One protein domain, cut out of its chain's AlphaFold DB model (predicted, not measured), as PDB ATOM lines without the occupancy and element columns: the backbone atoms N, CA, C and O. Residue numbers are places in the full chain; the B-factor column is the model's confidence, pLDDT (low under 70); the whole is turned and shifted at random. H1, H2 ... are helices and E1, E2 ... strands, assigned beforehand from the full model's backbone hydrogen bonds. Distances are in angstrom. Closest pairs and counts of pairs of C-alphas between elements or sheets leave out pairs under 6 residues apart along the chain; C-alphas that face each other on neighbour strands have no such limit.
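This is residues 107 to 188 and 196 to 218 of the 371 residues of an uncharacterized protein of Pleomassaria siparia CBS 279.74 (UniProt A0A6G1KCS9). Look first for one small twisted sheet of four strands with the helix H2 slanting over one face, two layers in all; the short helix H1 lies off one end of the strands, the helix H3 is off to the side near H2, and residues 166 to 172 stick out as a free loop. The printed part has 105 residues with four strands and three helices, in the order E1 H1 E2 H2 H3 E3 E4, under half of them in named elements; the class is mixed, helices and strands. The mixed sheet runs E2 E1 E4 E3. The whole is compact, with a radius of gyration of the C-alphas of 14.5 A and spans of 46 by 35 by 20 A.

Start at E1, residues 121 to 125, parallel to E4, residues 208 to 212, with N 211 and O 123 at 2.7 A. E2, residues 142 to 145, is antiparallel to E1, with N 122 and O 144 at 2.8 A. E3, residues 201 to 205, forms a hairpin with E4, with N 208 and O 205 at 2.7 A. H2, residues 146 to 158, is on the sheet at a height of 9.5 A and touches E1, the closest C-alphas being those of Val 122 and Ala 149, 5.4 A apart. H3, residues 175 to 185, is near H2 and not on the sheet, nor is H1, residues 129 to 134. In H1, H2 and H3 every O i to N i+4 pair is within hydrogen-bond range.

Find C-alpha 121 at (16.008, -32.412, 81.139), where E1 begins its 13.2 A. H2 runs 18.0 A and H3 15.3 A; E3 is 12.7 A long, E2 10.0 A and H1 8.6 A. E4, 13.5 A, ends at C-alpha 212, (14.296, -40.286, 69.783).

The C-alphas farthest apart are those of His 133 and Arg 170, 46.4 A. H2 to H3 is a long link; residues 189 to 195 are not printed, with C-alphas 188 and 196 9.2 A apart. The pLDDT is under 70 in 41 residues, among them 160 to 188.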
ATOM      1  N   GLU A 107      15.791 -32.818  97.817       40.69
ATOM      2  CA  GLU A 107      14.750 -33.450  96.983       40.69
ATOM      3  C   GLU A 107      14.112 -32.472  95.982       40.69
ATOM      4  O   GLU A 107      13.824 -32.863  94.854       40.69
ATOM      5  N   GLU A 108      13.943 -31.201  96.364       46.28
ATOM      6  CA  GLU A 108      13.452 -30.143  95.462       46.28
ATOM      7  C   GLU A 108      14.454 -29.802  94.353       46.28
ATOM      8  O   GLU A 108      14.047 -29.459  93.247       46.28
ATOM      9  N   SER A 109      15.756 -29.961  94.607       47.03
ATOM     10  CA  SER A 109      16.800 -29.742  93.597       47.03
ATOM     11  C   SER A 109      17.034 -30.949  92.677       47.03
ATOM     12  O   SER A 109      17.598 -30.796  91.598       47.03
ATOM     13  N   CYS A 110      16.563 -32.148  93.047       52.94
ATOM     14  CA  CYS A 110      16.784 -33.379  92.275       52.94
ATOM     15  C   CYS A 110      15.876 -33.536  91.049       52.94
ATOM     16  O   CYS A 110      16.150 -34.420  90.247       52.94
ATOM     17  N   ASN A 111      14.808 -32.745  90.905       69.06
ATOM     18  CA  ASN A 111      13.842 -32.835  89.794       69.06
ATOM     19  C   ASN A 111      13.730 -31.523  89.003       69.06
ATOM     20  O   ASN A 111      12.694 -31.242  88.410       69.06
ATOM     21  N   GLN A 112      14.778 -30.701  89.035       75.06
ATOM     22  CA  GLN A 112      14.774 -29.394  88.386       75.06
ATOM     23  C   GLN A 112      14.908 -29.511  86.869       75.06
ATOM     24  O   GLN A 112      15.757 -30.256  86.359       75.06
ATOM     25  N   ALA A 113      14.098 -28.726  86.166       79.56
ATOM     26  CA  ALA A 113      14.135 -28.638  84.717       79.56
ATOM     27  C   ALA A 113      15.377 -27.868  84.238       79.56
ATOM     28  O   ALA A 113      15.910 -26.988  84.921       79.56
ATOM     29  N   ALA A 114      15.843 -28.187  83.034       73.31
ATOM     30  CA  ALA A 114      16.903 -27.459  82.360       73.31
ATOM     31  C   ALA A 114      16.550 -25.960  82.265       73.31
ATOM     32  O   ALA A 114      15.471 -25.590  81.809       73.31
ATOM     33  N   GLY A 115      17.468 -25.100  82.715       66.88
ATOM     34  CA  GLY A 115      17.250 -23.653  82.860       66.88
ATOM     35  C   GLY A 115      17.172 -23.181  84.317       66.88
ATOM     36  O   GLY A 115      17.408 -22.003  84.582       66.88
ATOM     37  N   GLU A 116      16.933 -24.092  85.262       68.75
ATOM     38  CA  GLU A 116      17.057 -23.853  86.705       68.75
ATOM     39  C   GLU A 116      18.489 -24.150  87.205       68.75
ATOM     40  O   GLU A 116      19.303 -24.759  86.501       68.75
ATOM     41  N   GLU A 117      18.850 -23.691  88.411       63.38
ATOM     42  CA  GLU A 117      20.216 -23.812  88.948       63.38
ATOM     43  C   GLU A 117      20.625 -25.285  89.162       63.38
ATOM     44  O   GLU A 117      20.349 -25.869  90.203       63.38
ATOM     45  N   ASN A 118      21.378 -25.851  88.207       64.31
ATOM     46  CA  ASN A 118      21.779 -27.270  88.113       64.31
ATOM     47  C   ASN A 118      20.704 -28.235  87.572       64.31
ATOM     48  O   ASN A 118      20.869 -29.450  87.702       64.31
ATOM     49  N   GLY A 119      19.658 -27.723  86.917       74.38
ATOM     50  CA  GLY A 119      18.624 -28.546  86.291       74.38
ATOM     51  C   GLY A 119      19.106 -29.354  85.079       74.38
ATOM     52  O   GLY A 119      20.108 -29.025  84.430       74.38
ATOM     53  N   PHE A 120      18.392 -30.437  84.776       81.62
ATOM     54  CA  PHE A 120      18.706 -31.345  83.673       81.62
ATOM     55  C   PHE A 120      17.415 -31.937  83.106       81.62
ATOM     56  O   PHE A 120      16.601 -32.435  83.874       81.62
ATOM     57  N   THR A 121      17.248 -31.943  81.782       89.50
ATOM     58  CA  THR A 121      16.008 -32.412  81.139       89.50
ATOM     59  C   THR A 121      16.307 -33.274  79.918       89.50
ATOM     60  O   THR A 121      17.205 -32.979  79.124       89.50
ATOM     61  N   VAL A 122      15.521 -34.333  79.737       92.62
ATOM     62  CA  VAL A 122      15.473 -35.142  78.518       92.62
ATOM     63  C   VAL A 122      14.062 -35.085  77.936       92.62
ATOM     64  O   VAL A 122      13.101 -35.501  78.573       92.62
ATOM     65  N   GLU A 123      13.956 -34.605  76.702       95.19
ATOM     66  CA  GLU A 123      12.775 -34.708  75.849       95.19
ATOM     67  C   GLU A 123      12.769 -36.075  75.168       95.19
ATOM     68  O   GLU A 123      13.674 -36.390  74.397       95.19
ATOM     69  N   ILE A 124      11.764 -36.896  75.441       95.50
ATOM     70  CA  ILE A 124      11.605 -38.233  74.873       95.50
ATOM     71  C   ILE A 124      10.490 -38.232  73.849       95.50
ATOM     72  O   ILE A 124       9.382 -37.784  74.129       95.50
ATOM     73  N   ARG A 125      10.768 -38.815  72.686       95.19
ATOM     74  CA  ARG A 125       9.774 -39.057  71.645       95.19
ATOM     75  C   ARG A 125      10.002 -40.396  70.956       95.19
ATOM     76  O   ARG A 125      11.128 -40.906  70.929       95.19
ATOM     77  N   SER A 126       8.946 -40.943  70.373       94.31
ATOM     78  CA  SER A 126       9.013 -42.142  69.540       94.31
ATOM     79  C   SER A 126       8.015 -42.048  68.394       94.31
ATOM     80  O   SER A 126       6.874 -41.672  68.619       94.31
ATOM     81  N   ASN A 127       8.424 -42.452  67.190       92.94
ATOM     82  CA  ASN A 127       7.496 -42.665  66.066       92.94
ATOM     83  C   ASN A 127       7.075 -44.138  65.909       92.94
ATOM     84  O   ASN A 127       6.232 -44.465  65.072       92.94
ATOM     85  N   ASP A 128       7.690 -45.047  66.669       90.69
ATOM     86  CA  ASP A 128       7.375 -46.473  66.628       90.69
ATOM     87  C   ASP A 128       6.029 -46.734  67.323       90.69
ATOM     88  O   ASP A 128       5.885 -46.518  68.528       90.69
ATOM     89  N   GLN A 129       5.052 -47.229  66.559       90.44
ATOM     90  CA  GLN A 129       3.695 -47.513  67.032       90.44
ATOM     91  C   GLN A 129       3.656 -48.558  68.153       90.44
ATOM     92  O   GLN A 129       2.816 -48.460  69.043       90.44
ATOM     93  N   ALA A 130       4.573 -49.532  68.163       85.06
ATOM     94  CA  ALA A 130       4.643 -50.507  69.251       85.06
ATOM     95  C   ALA A 130       5.080 -49.837  70.564       85.06
ATOM     96  O   ALA A 130       4.594 -50.184  71.640       85.06
ATOM     97  N   VAL A 131       5.968 -48.845  70.469       87.19
ATOM     98  CA  VAL A 131       6.438 -48.063  71.618       87.19
ATOM     99  C   VAL A 131       5.349 -47.126  72.113       87.19
ATOM    100  O   VAL A 131       5.086 -47.117  73.310       87.19
ATOM    101  N   ILE A 132       4.690 -46.393  71.208       92.00
ATOM    102  CA  ILE A 132       3.580 -45.486  71.542       92.00
ATOM    103  C   ILE A 132       2.431 -46.264  72.190       92.00
ATOM    104  O   ILE A 132       1.878 -45.829  73.191       92.00
ATOM    105  N   HIS A 133       2.111 -47.464  71.700       87.62
ATOM    106  CA  HIS A 133       1.093 -48.310  72.324       87.62
ATOM    107  C   HIS A 133       1.422 -48.641  73.794       87.62
ATOM    108  O   HIS A 133       0.534 -48.676  74.644       87.62
ATOM    109  N   CYS A 134       2.698 -48.878  74.118       83.75
ATOM    110  CA  CYS A 134       3.133 -49.104  75.497       83.75
ATOM    111  C   CYS A 134       3.243 -47.806  76.316       83.75
ATOM    112  O   CYS A 134       2.935 -47.824  77.507       83.75
ATOM    113  N   PHE A 135       3.660 -46.705  75.692       90.25
ATOM    114  CA  PHE A 135       3.927 -45.401  76.307       90.25
ATOM    115  C   PHE A 135       3.314 -44.278  75.452       90.25
ATOM    116  O   PHE A 135       4.035 -43.632  74.683       90.25
ATOM    117  N   PRO A 136       1.987 -44.054  75.543       91.94
ATOM    118  CA  PRO A 136       1.293 -43.067  74.710       91.94
ATOM    119  C   PRO A 136       1.860 -41.652  74.849       91.94
ATOM    120  O   PRO A 136       1.890 -40.888  73.892       91.94
ATOM    121  N   GLU A 137       2.392 -41.322  76.025       92.19
ATOM    122  CA  GLU A 137       3.045 -40.049  76.322       92.19
ATOM    123  C   GLU A 137       4.262 -39.731  75.428       92.19
ATOM    124  O   GLU A 137       4.707 -38.586  75.390       92.19
ATOM    125  N   PHE A 138       4.816 -40.706  74.700       94.81
ATOM    126  CA  PHE A 138       5.955 -40.494  73.799       94.81
ATOM    127  C   PHE A 138       5.562 -40.025  72.391       94.81
ATOM    128  O   PHE A 138       6.463 -39.747  71.596       94.81
ATOM    129  N   GLU A 139       4.265 -39.917  72.084       93.12
ATOM    130  CA  GLU A 139       3.768 -39.386  70.806       93.12
ATOM    131  C   GLU A 139       3.975 -37.862  70.702       93.12
ATOM    132  O   GLU A 139       4.566 -37.381  69.735       93.12
ATOM    133  N   ASP A 140       3.594 -37.113  71.743       88.75
ATOM    134  CA  ASP A 140       3.564 -35.637  71.753       88.75
ATOM    135  C   ASP A 140       4.770 -34.978  72.454       88.75
ATOM    136  O   ASP A 140       4.772 -33.776  72.737       88.75
ATOM    137  N   ASN A 141       5.838 -35.753  72.661       89.81
ATOM    138  CA  ASN A 141       7.016 -35.457  73.484       89.81
ATOM    139  C   ASN A 141       6.746 -35.520  75.001       89.81
ATOM    140  O   ASN A 141       5.916 -34.802  75.555       89.81
ATOM    141  N   CYS A 142       7.541 -36.329  75.697       94.75
ATOM    142  CA  CYS A 142       7.542 -36.455  77.150       94.75
ATOM    143  C   CYS A 142       8.799 -35.795  77.725       94.75
ATOM    144  O   CYS A 142       9.915 -36.167  77.362       94.75
ATOM    145  N   LEU A 143       8.635 -34.821  78.620       93.94
ATOM    146  CA  LEU A 143       9.754 -34.194  79.325       93.94
ATOM    147  C   LEU A 143      10.028 -34.943  80.630       93.94
ATOM    148  O   LEU A 143       9.120 -35.164  81.432       93.94
ATOM    149  N   ILE A 144      11.284 -35.335  80.832       91.12
ATOM    150  CA  ILE A 144      11.758 -35.970  82.062       91.12
ATOM    151  C   ILE A 144      12.886 -35.129  82.634       91.12
ATOM    152  O   ILE A 144      13.858 -34.854  81.932       91.12
ATOM    153  N   ASP A 145      12.783 -34.797  83.918       90.12
ATOM    154  CA  ASP A 145      13.700 -33.882  84.596       90.12
ATOM    155  C   ASP A 145      14.571 -34.570  85.660       90.12
ATOM    156  O   ASP A 145      14.300 -35.686  86.125       90.12
ATOM    157  N   GLY A 146      15.649 -33.881  86.031       85.69
ATOM    158  CA  GLY A 146      16.471 -34.163  87.196       85.69
ATOM    159  C   GLY A 146      17.187 -35.515  87.198       85.69
ATOM    160  O   GLY A 146      17.789 -35.930  86.207       85.69
ATOM    161  N   ASP A 147      17.148 -36.221  88.329       82.88
ATOM    162  CA  ASP A 147      17.860 -37.490  88.532       82.88
ATOM    163  C   ASP A 147      17.441 -38.553  87.507       82.88
ATOM    164  O   ASP A 147      18.287 -39.297  87.005       82.88
ATOM    165  N   MET A 148      16.154 -38.608  87.147       87.56
ATOM    166  CA  MET A 148      15.659 -39.542  86.128       87.56
ATOM    167  C   MET A 148      16.286 -39.248  84.766       87.56
ATOM    168  O   MET A 148      16.783 -40.159  84.098       87.56
ATOM    169  N   ALA A 149      16.335 -37.972  84.394       88.75
ATOM    170  CA  ALA A 149      16.955 -37.493  83.170       88.75
ATOM    171  C   ALA A 149      18.461 -37.823  83.127       88.75
ATOM    172  O   ALA A 149      18.972 -38.325  82.119       88.75
ATOM    173  N   VAL A 150      19.161 -37.676  84.258       84.44
ATOM    174  CA  VAL A 150      20.566 -38.089  84.415       84.44
ATOM    175  C   VAL A 150      20.735 -39.604  84.251       84.44
ATOM    176  O   VAL A 150      21.697 -40.047  83.611       84.44
ATOM    177  N   LYS A 151      19.825 -40.428  84.791       86.44
ATOM    178  CA  LYS A 151      19.896 -41.891  84.628       86.44
ATOM    179  C   LYS A 151      19.652 -42.322  83.185       86.44
ATOM    180  O   LYS A 151      20.405 -43.162  82.700       86.44
ATOM    181  N   ILE A 152      18.693 -41.719  82.479       90.38
ATOM    182  CA  ILE A 152      18.462 -41.967  81.042       90.38
ATOM    183  C   ILE A 152      19.734 -41.678  80.249       90.38
ATOM    184  O   ILE A 152      20.205 -42.522  79.484       90.38
ATOM    185  N   CYS A 153      20.355 -40.524  80.501       85.44
ATOM    186  CA  CYS A 153      21.615 -40.164  79.859       85.44
ATOM    187  C   CYS A 153      22.715 -41.170  80.159       85.44
ATOM    188  O   CYS A 153      23.496 -41.505  79.271       85.44
ATOM    189  N   ARG A 154      22.780 -41.684  81.391       84.00
ATOM    190  CA  ARG A 154      23.738 -42.728  81.750       84.00
ATOM    191  C   ARG A 154      23.486 -44.001  80.944       84.00
ATOM    192  O   ARG A 154      24.415 -44.441  80.282       84.00
ATOM    193  N   ILE A 155      22.255 -44.522  80.912       87.62
ATOM    194  CA  ILE A 155      21.892 -45.711  80.112       87.62
ATOM    195  C   ILE A 155      22.393 -45.556  78.677       87.62
ATOM    196  O   ILE A 155      23.062 -46.443  78.164       87.62
ATOM    197  N   ILE A 156      22.145 -44.407  78.048       86.62
ATOM    198  CA  ILE A 156      22.532 -44.177  76.652       86.62
ATOM    199  C   ILE A 156      24.058 -44.051  76.503       86.62
ATOM    200  O   ILE A 156      24.663 -44.726  75.671       86.62
ATOM    201  N   THR A 157      24.701 -43.202  77.309       81.25
ATOM    202  CA  THR A 157      26.107 -42.802  77.107       81.25
ATOM    203  C   THR A 157      27.133 -43.808  77.622       81.25
ATOM    204  O   THR A 157      28.253 -43.844  77.111       81.25
ATOM    205  N   THR A 158      26.797 -44.634  78.618       79.00
ATOM    206  CA  THR A 158      27.731 -45.627  79.181       79.00
ATOM    207  C   THR A 158      27.553 -47.029  78.612       79.00
ATOM    208  O   THR A 158      28.385 -47.905  78.878       79.00
ATOM    209  N   HIS A 159      26.510 -47.252  77.808       80.19
ATOM    210  CA  HIS A 159      26.283 -48.530  77.149       80.19
ATOM    211  C   HIS A 159      27.491 -48.917  76.284       80.19
ATOM    212  O   HIS A 159      28.090 -48.079  75.608       80.19
ATOM    213  N   ALA A 160      27.843 -50.206  76.257       67.50
ATOM    214  CA  ALA A 160      29.033 -50.705  75.553       67.50
ATOM    215  C   ALA A 160      29.066 -50.331  74.056       67.50
ATOM    216  O   ALA A 160      30.134 -50.162  73.479       67.50
ATOM    217  N   LEU A 161      27.892 -50.144  73.446       64.12
ATOM    218  CA  LEU A 161      27.732 -49.720  72.047       64.12
ATOM    219  C   LEU A 161      28.068 -48.238  71.793       64.12
ATOM    220  O   LEU A 161      28.240 -47.857  70.641       64.12
ATOM    221  N   PHE A 162      28.160 -47.416  72.841       62.88
ATOM    222  CA  PHE A 162      28.530 -45.996  72.783       62.88
ATOM    223  C   PHE A 162      29.962 -45.733  73.273       62.88
ATOM    224  O   PHE A 162      30.410 -44.585  73.288       62.88
ATOM    225  N   GLN A 163      30.716 -46.774  73.652       53.94
ATOM    226  CA  GLN A 163      32.094 -46.613  74.116       53.94
ATOM    227  C   GLN A 163      33.029 -46.248  72.956       53.94
ATOM    228  O   GLN A 163      33.631 -47.101  72.306       53.94
ATOM    229  N   VAL A 164      33.180 -44.943  72.731       45.00
ATOM    230  CA  VAL A 164      34.298 -44.363  71.982       45.00
ATOM    231  C   VAL A 164      35.571 -44.551  72.811       45.00
ATOM    232  O   VAL A 164      35.564 -44.376  74.031       45.00
ATOM    233  N   SER A 165      36.665 -44.928  72.150       40.94
ATOM    234  CA  SER A 165      37.998 -45.131  72.728       40.94
ATOM    235  C   SER A 165      38.336 -44.034  73.749       40.94
ATOM    236  O   SER A 165      38.473 -42.866  73.387       40.94
ATOM    237  N   ARG A 166      38.428 -44.389  75.040       42.47
ATOM    238  CA  ARG A 166      38.653 -43.422  76.129       42.47
ATOM    239  C   ARG A 166      39.929 -42.600  75.878       42.47
ATOM    240  O   ARG A 166      40.997 -43.201  75.744       42.47
ATOM    241  N   PRO A 167      39.877 -41.256  75.906       45.03
ATOM    242  CA  PRO A 167      41.088 -40.453  75.985       45.03
ATOM    243  C   PRO A 167      41.750 -40.623  77.362       45.03
ATOM    244  O   PRO A 167      41.085 -40.736  78.392       45.03
ATOM    245  N   THR A 168      43.083 -40.654  77.368       41.66
ATOM    246  CA  THR A 168      43.935 -40.807  78.558       41.66
ATOM    247  C   THR A 168      43.670 -39.735  79.627       41.66
ATOM    248  O   THR A 168      43.449 -38.572  79.282       41.66
ATOM    249  N   PRO A 169      43.744 -40.082  80.925       49.59
ATOM    250  CA  PRO A 169      43.312 -39.206  82.007       49.59
ATOM    251  C   PRO A 169      44.319 -38.073  82.253       49.59
ATOM    252  O   PRO A 169      45.465 -38.321  82.626       49.59
ATOM    253  N   ARG A 170      43.879 -36.816  82.123       43.31
ATOM    254  CA  ARG A 170      44.523 -35.670  82.785       43.31
ATOM    255  C   ARG A 170      43.469 -34.751  83.411       43.31
ATOM    256  O   ARG A 170      42.643 -34.180  82.709       43.31
ATOM    257  N   SER A 171      43.594 -34.585  84.732       43.47
ATOM    258  CA  SER A 171      42.883 -33.675  85.652       43.47
ATOM    259  C   SER A 171      41.390 -33.934  85.916       43.47
ATOM    260  O   SER A 171      40.626 -34.286  85.025       43.47
ATOM    261  N   SER A 172      40.996 -33.788  87.185       38.88
ATOM    262  CA  SER A 172      39.693 -34.154  87.755       38.88
ATOM    263  C   SER A 172      38.767 -32.938  87.944       38.88
ATOM    264  O   SER A 172      39.031 -32.137  88.840       38.88
ATOM    265  N   PRO A 173      37.670 -32.810  87.173       44.50
ATOM    266  CA  PRO A 173      36.607 -31.835  87.429       44.50
ATOM    267  C   PRO A 173      35.531 -32.388  88.389       44.50
ATOM    268  O   PRO A 173      35.550 -33.572  88.740       44.50
ATOM    269  N   SER A 174      34.592 -31.539  88.830       46.16
ATOM    270  CA  SER A 174      33.464 -31.935  89.700       46.16
ATOM    271  C   SER A 174      32.518 -32.940  89.014       46.16
ATOM    272  O   SER A 174      32.565 -33.087  87.799       46.16
ATOM    273  N   ALA A 175      31.651 -33.655  89.745       41.56
ATOM    274  CA  ALA A 175      30.773 -34.692  89.169       41.56
ATOM    275  C   ALA A 175      29.800 -34.162  88.089       41.56
ATOM    276  O   ALA A 175      29.666 -34.781  87.032       41.56
ATOM    277  N   ALA A 176      29.206 -32.982  88.299       39.12
ATOM    278  CA  ALA A 176      28.363 -32.315  87.303       39.12
ATOM    279  C   ALA A 176      29.184 -31.835  86.091       39.12
ATOM    280  O   ALA A 176      28.780 -32.024  84.947       39.12
ATOM    281  N   GLN A 177      30.398 -31.318  86.322       43.59
ATOM    282  CA  GLN A 177      31.326 -30.946  85.250       43.59
ATOM    283  C   GLN A 177      31.902 -32.164  84.516       43.59
ATOM    284  O   GLN A 177      32.204 -32.051  83.338       43.59
ATOM    285  N   LYS A 178      32.034 -33.333  85.155       49.38
ATOM    286  CA  LYS A 178      32.430 -34.598  84.516       49.38
ATOM    287  C   LYS A 178      31.346 -35.082  83.568       49.38
ATOM    288  O   LYS A 178      31.681 -35.473  82.460       49.38
ATOM    289  N   LEU A 179      30.074 -35.025  83.966       41.91
ATOM    290  CA  LEU A 179      28.971 -35.394  83.079       41.91
ATOM    291  C   LEU A 179      28.871 -34.394  81.918       41.91
ATOM    292  O   LEU A 179      28.917 -34.791  80.759       41.91
ATOM    293  N   CYS A 180      28.864 -33.094  82.226       36.62
ATOM    294  CA  CYS A 180      28.755 -32.040  81.223       36.62
ATOM    295  C   CYS A 180      29.959 -32.032  80.258       36.62
ATOM    296  O   CYS A 180      29.750 -31.996  79.051       36.62
ATOM    297  N   ALA A 181      31.202 -32.168  80.749       39.34
ATOM    298  CA  ALA A 181      32.429 -32.174  79.937       39.34
ATOM    299  C   ALA A 181      32.731 -33.512  79.247       39.34
ATOM    300  O   ALA A 181      33.384 -33.500  78.201       39.34
ATOM    301  N   CYS A 182      32.275 -34.654  79.781       41.66
ATOM    302  CA  CYS A 182      32.245 -35.896  79.007       41.66
ATOM    303  C   CYS A 182      31.300 -35.715  77.820       41.66
ATOM    304  O   CYS A 182      31.711 -35.983  76.697       41.66
ATOM    305  N   ILE A 183      30.095 -35.177  78.039       42.94
ATOM    306  CA  ILE A 183      29.078 -35.057  76.990       42.94
ATOM    307  C   ILE A 183      29.423 -33.978  75.943       42.94
ATOM    308  O   ILE A 183      29.280 -34.241  74.752       42.94
ATOM    309  N   THR A 184      30.012 -32.832  76.318       39.56
ATOM    310  CA  THR A 184      30.466 -31.817  75.331       39.56
ATOM    311  C   THR A 184      31.700 -32.234  74.519       39.56
ATOM    312  O   THR A 184      31.983 -31.614  73.494       39.56
ATOM    313  N   LYS A 185      32.455 -33.264  74.936       40.50
ATOM    314  CA  LYS A 185      33.651 -33.749  74.215       40.50
ATOM    315  C   LYS A 185      33.440 -35.037  73.421       40.50
ATOM    316  O   LYS A 185      34.379 -35.469  72.749       40.50
ATOM    317  N   PHE A 186      32.242 -35.623  73.419       38.78
ATOM    318  CA  PHE A 186      31.918 -36.720  72.507       38.78
ATOM    319  C   PHE A 186      31.752 -36.188  71.075       38.78
ATOM    320  O   PHE A 186      30.649 -36.027  70.568       38.78
ATOM    321  N   LYS A 187      32.871 -35.977  70.372       40.69
ATOM    322  CA  LYS A 187      32.880 -36.235  68.929       40.69
ATOM    323  C   LYS A 187      32.773 -37.746  68.773       40.69
ATOM    324  O   LYS A 187      33.771 -38.459  68.888       40.69
ATOM    325  N   LEU A 188      31.546 -38.224  68.591       38.62
ATOM    326  CA  LEU A 188      31.265 -39.594  68.193       38.62
ATOM    327  C   LEU A 188      32.085 -39.854  66.927       38.62
ATOM    328  O   LEU A 188      31.804 -39.308  65.868       38.62
ATOM    329  N   ASN A 196      25.270 -43.039  62.007       50.16
ATOM    330  CA  ASN A 196      24.357 -42.040  62.579       50.16
ATOM    331  C   ASN A 196      23.475 -42.422  63.792       50.16
ATOM    332  O   ASN A 196      22.268 -42.206  63.766       50.16
ATOM    333  N   ASN A 197      24.077 -42.815  64.923       61.06
ATOM    334  CA  ASN A 197      23.382 -42.729  66.227       61.06
ATOM    335  C   ASN A 197      23.193 -41.273  66.716       61.06
ATOM    336  O   ASN A 197      22.479 -41.046  67.691       61.06
ATOM    337  N   GLU A 198      23.807 -40.285  66.052       63.81
ATOM    338  CA  GLU A 198      23.715 -38.855  66.402       63.81
ATOM    339  C   GLU A 198      22.278 -38.313  66.371       63.81
ATOM    340  O   GLU A 198      21.978 -37.325  67.033       63.81
ATOM    341  N   HIS A 199      21.376 -38.963  65.630       75.19
ATOM    342  CA  HIS A 199      19.974 -38.551  65.545       75.19
ATOM    343  C   HIS A 199      19.101 -39.114  66.675       75.19
ATOM    344  O   HIS A 199      18.050 -38.547  66.959       75.19
ATOM    345  N   GLY A 200      19.516 -40.210  67.323       85.19
ATOM    346  CA  GLY A 200      18.732 -40.839  68.388       85.19
ATOM    347  C   GLY A 200      18.889 -40.173  69.750       85.19
ATOM    348  O   GLY A 200      17.975 -40.237  70.565       85.19
ATOM    349  N   PHE A 201      20.014 -39.501  69.997       89.94
ATOM    350  CA  PHE A 201      20.236 -38.745  71.225       89.94
ATOM    351  C   PHE A 201      21.048 -37.483  70.934       89.94
ATOM    352  O   PHE A 201      22.234 -37.553  70.610       89.94
ATOM    353  N   GLN A 202      20.392 -36.330  71.035       89.44
ATOM    354  CA  GLN A 202      20.909 -35.043  70.597       89.44
ATOM    355  C   GLN A 202      20.948 -34.053  71.761       89.44
ATOM    356  O   GLN A 202      19.958 -33.853  72.457       89.44
ATOM    357  N   PHE A 203      22.083 -33.382  71.938       86.06
ATOM    358  CA  PHE A 203      22.168 -32.200  72.793       86.06
ATOM    359  C   PHE A 203      21.493 -31.008  72.107       86.06
ATOM    360  O   PHE A 203      21.807 -30.717  70.949       86.06
ATOM    361  N   ILE A 204      20.586 -30.328  72.810       87.31
ATOM    362  CA  ILE A 204      19.900 -29.135  72.304       87.31
ATOM    363  C   ILE A 204      20.608 -27.889  72.838       87.31
ATOM    364  O   ILE A 204      21.249 -27.166  72.080       87.31
ATOM    365  N   GLU A 205      20.544 -27.678  74.151       84.38
ATOM    366  CA  GLU A 205      21.197 -26.576  74.862       84.38
ATOM    367  C   GLU A 205      21.289 -26.897  76.360       84.38
ATOM    368  O   GLU A 205      20.718 -27.879  76.788       84.38
ATOM    369  N   PHE A 206      22.041 -26.130  77.154       79.69
ATOM    370  CA  PHE A 206      22.044 -26.128  78.636       79.69
ATOM    371  C   PHE A 206      21.441 -27.350  79.374       79.69
ATOM    372  O   PHE A 206      20.364 -27.259  79.949       79.69
ATOM    373  N   SER A 207      22.143 -28.490  79.417       80.19
ATOM    374  CA  SER A 207      21.662 -29.714  80.102       80.19
ATOM    375  C   SER A 207      20.297 -30.254  79.617       80.19
ATOM    376  O   SER A 207      19.688 -31.084  80.290       80.19
ATOM    377  N   TYR A 208      19.845 -29.820  78.442       86.81
ATOM    378  CA  TYR A 208      18.645 -30.245  77.735       86.81
ATOM    379  C   TYR A 208      19.010 -31.124  76.537       86.81
ATOM    380  O   TYR A 208      19.769 -30.737  75.638       86.81
ATOM    381  N   TYR A 209      18.459 -32.332  76.531       90.44
ATOM    382  CA  TYR A 209      18.697 -33.335  75.501       90.44
ATOM    383  C   TYR A 209      17.386 -33.786  74.885       90.44
ATOM    384  O   TYR A 209      16.368 -33.861  75.562       90.44
ATOM    385  N   ARG A 210      17.434 -34.170  73.614       93.19
ATOM    386  CA  ARG A 210      16.346 -34.850  72.921       93.19
ATOM    387  C   ARG A 210      16.736 -36.293  72.639       93.19
ATOM    388  O   ARG A 210      17.800 -36.560  72.088       93.19
ATOM    389  N   CYS A 211      15.855 -37.214  72.988       93.94
ATOM    390  CA  CYS A 211      15.979 -38.645  72.795       93.94
ATOM    391  C   CYS A 211      14.855 -39.134  71.878       93.94
ATOM    392  O   CYS A 211      13.681 -39.091  72.241       93.94
ATOM    393  N   GLN A 212      15.218 -39.634  70.702       93.44
ATOM    394  CA  GLN A 212      14.296 -40.286  69.783       93.44
ATOM    395  C   GLN A 212      14.498 -41.803  69.874       93.44
ATOM    396  O   GLN A 212      15.457 -42.349  69.322       93.44
ATOM    397  N   LEU A 213      13.624 -42.469  70.636       91.44
ATOM    398  CA  LEU A 213      13.816 -43.855  71.080       91.44
ATOM    399  C   LEU A 213      13.954 -44.837  69.913       91.44
ATOM    400  O   LEU A 213      14.833 -45.698  69.943       91.44
ATOM    401  N   ASP A 214      13.143 -44.671  68.869       90.75
ATOM    402  CA  ASP A 214      13.139 -45.509  67.665       90.75
ATOM    403  C   ASP A 214      14.480 -45.500  66.912       90.75
ATOM    404  O   ASP A 214      14.816 -46.469  66.230       90.75
ATOM    405  N   LEU A 215      15.288 -44.452  67.093       90.19
ATOM    406  CA  LEU A 215      16.596 -44.305  66.451       90.19
ATOM    407  C   LEU A 215      17.763 -44.837  67.298       90.19
ATOM    408  O   LEU A 215      18.894 -44.893  66.814       90.19
ATOM    409  N   LEU A 216      17.531 -45.224  68.555       90.06
ATOM    410  CA  LEU A 216      18.578 -45.792  69.405       90.06
ATOM    411  C   LEU A 216      18.847 -47.265  69.064       90.06
ATOM    412  O   LEU A 216      17.942 -47.983  68.645       90.06
ATOM    413  N   PRO A 217      20.060 -47.790  69.318       89.31
ATOM    414  CA  PRO A 217      20.317 -49.220  69.226       89.31
ATOM    415  C   PRO A 217      19.370 -50.041  70.105       89.31
ATOM    416  O   PRO A 217      19.150 -49.724  71.275       89.31
ATOM    417  N   ARG A 218      18.878 -51.160  69.566       86.62
ATOM    418  CA  ARG A 218      17.878 -52.008  70.230       86.62
ATOM    419  C   ARG A 218      18.207 -52.393  71.682       86.62
ATOM    420  O   ARG A 218      17.297 -52.339  72.505       86.62
TER     421      ARG A 218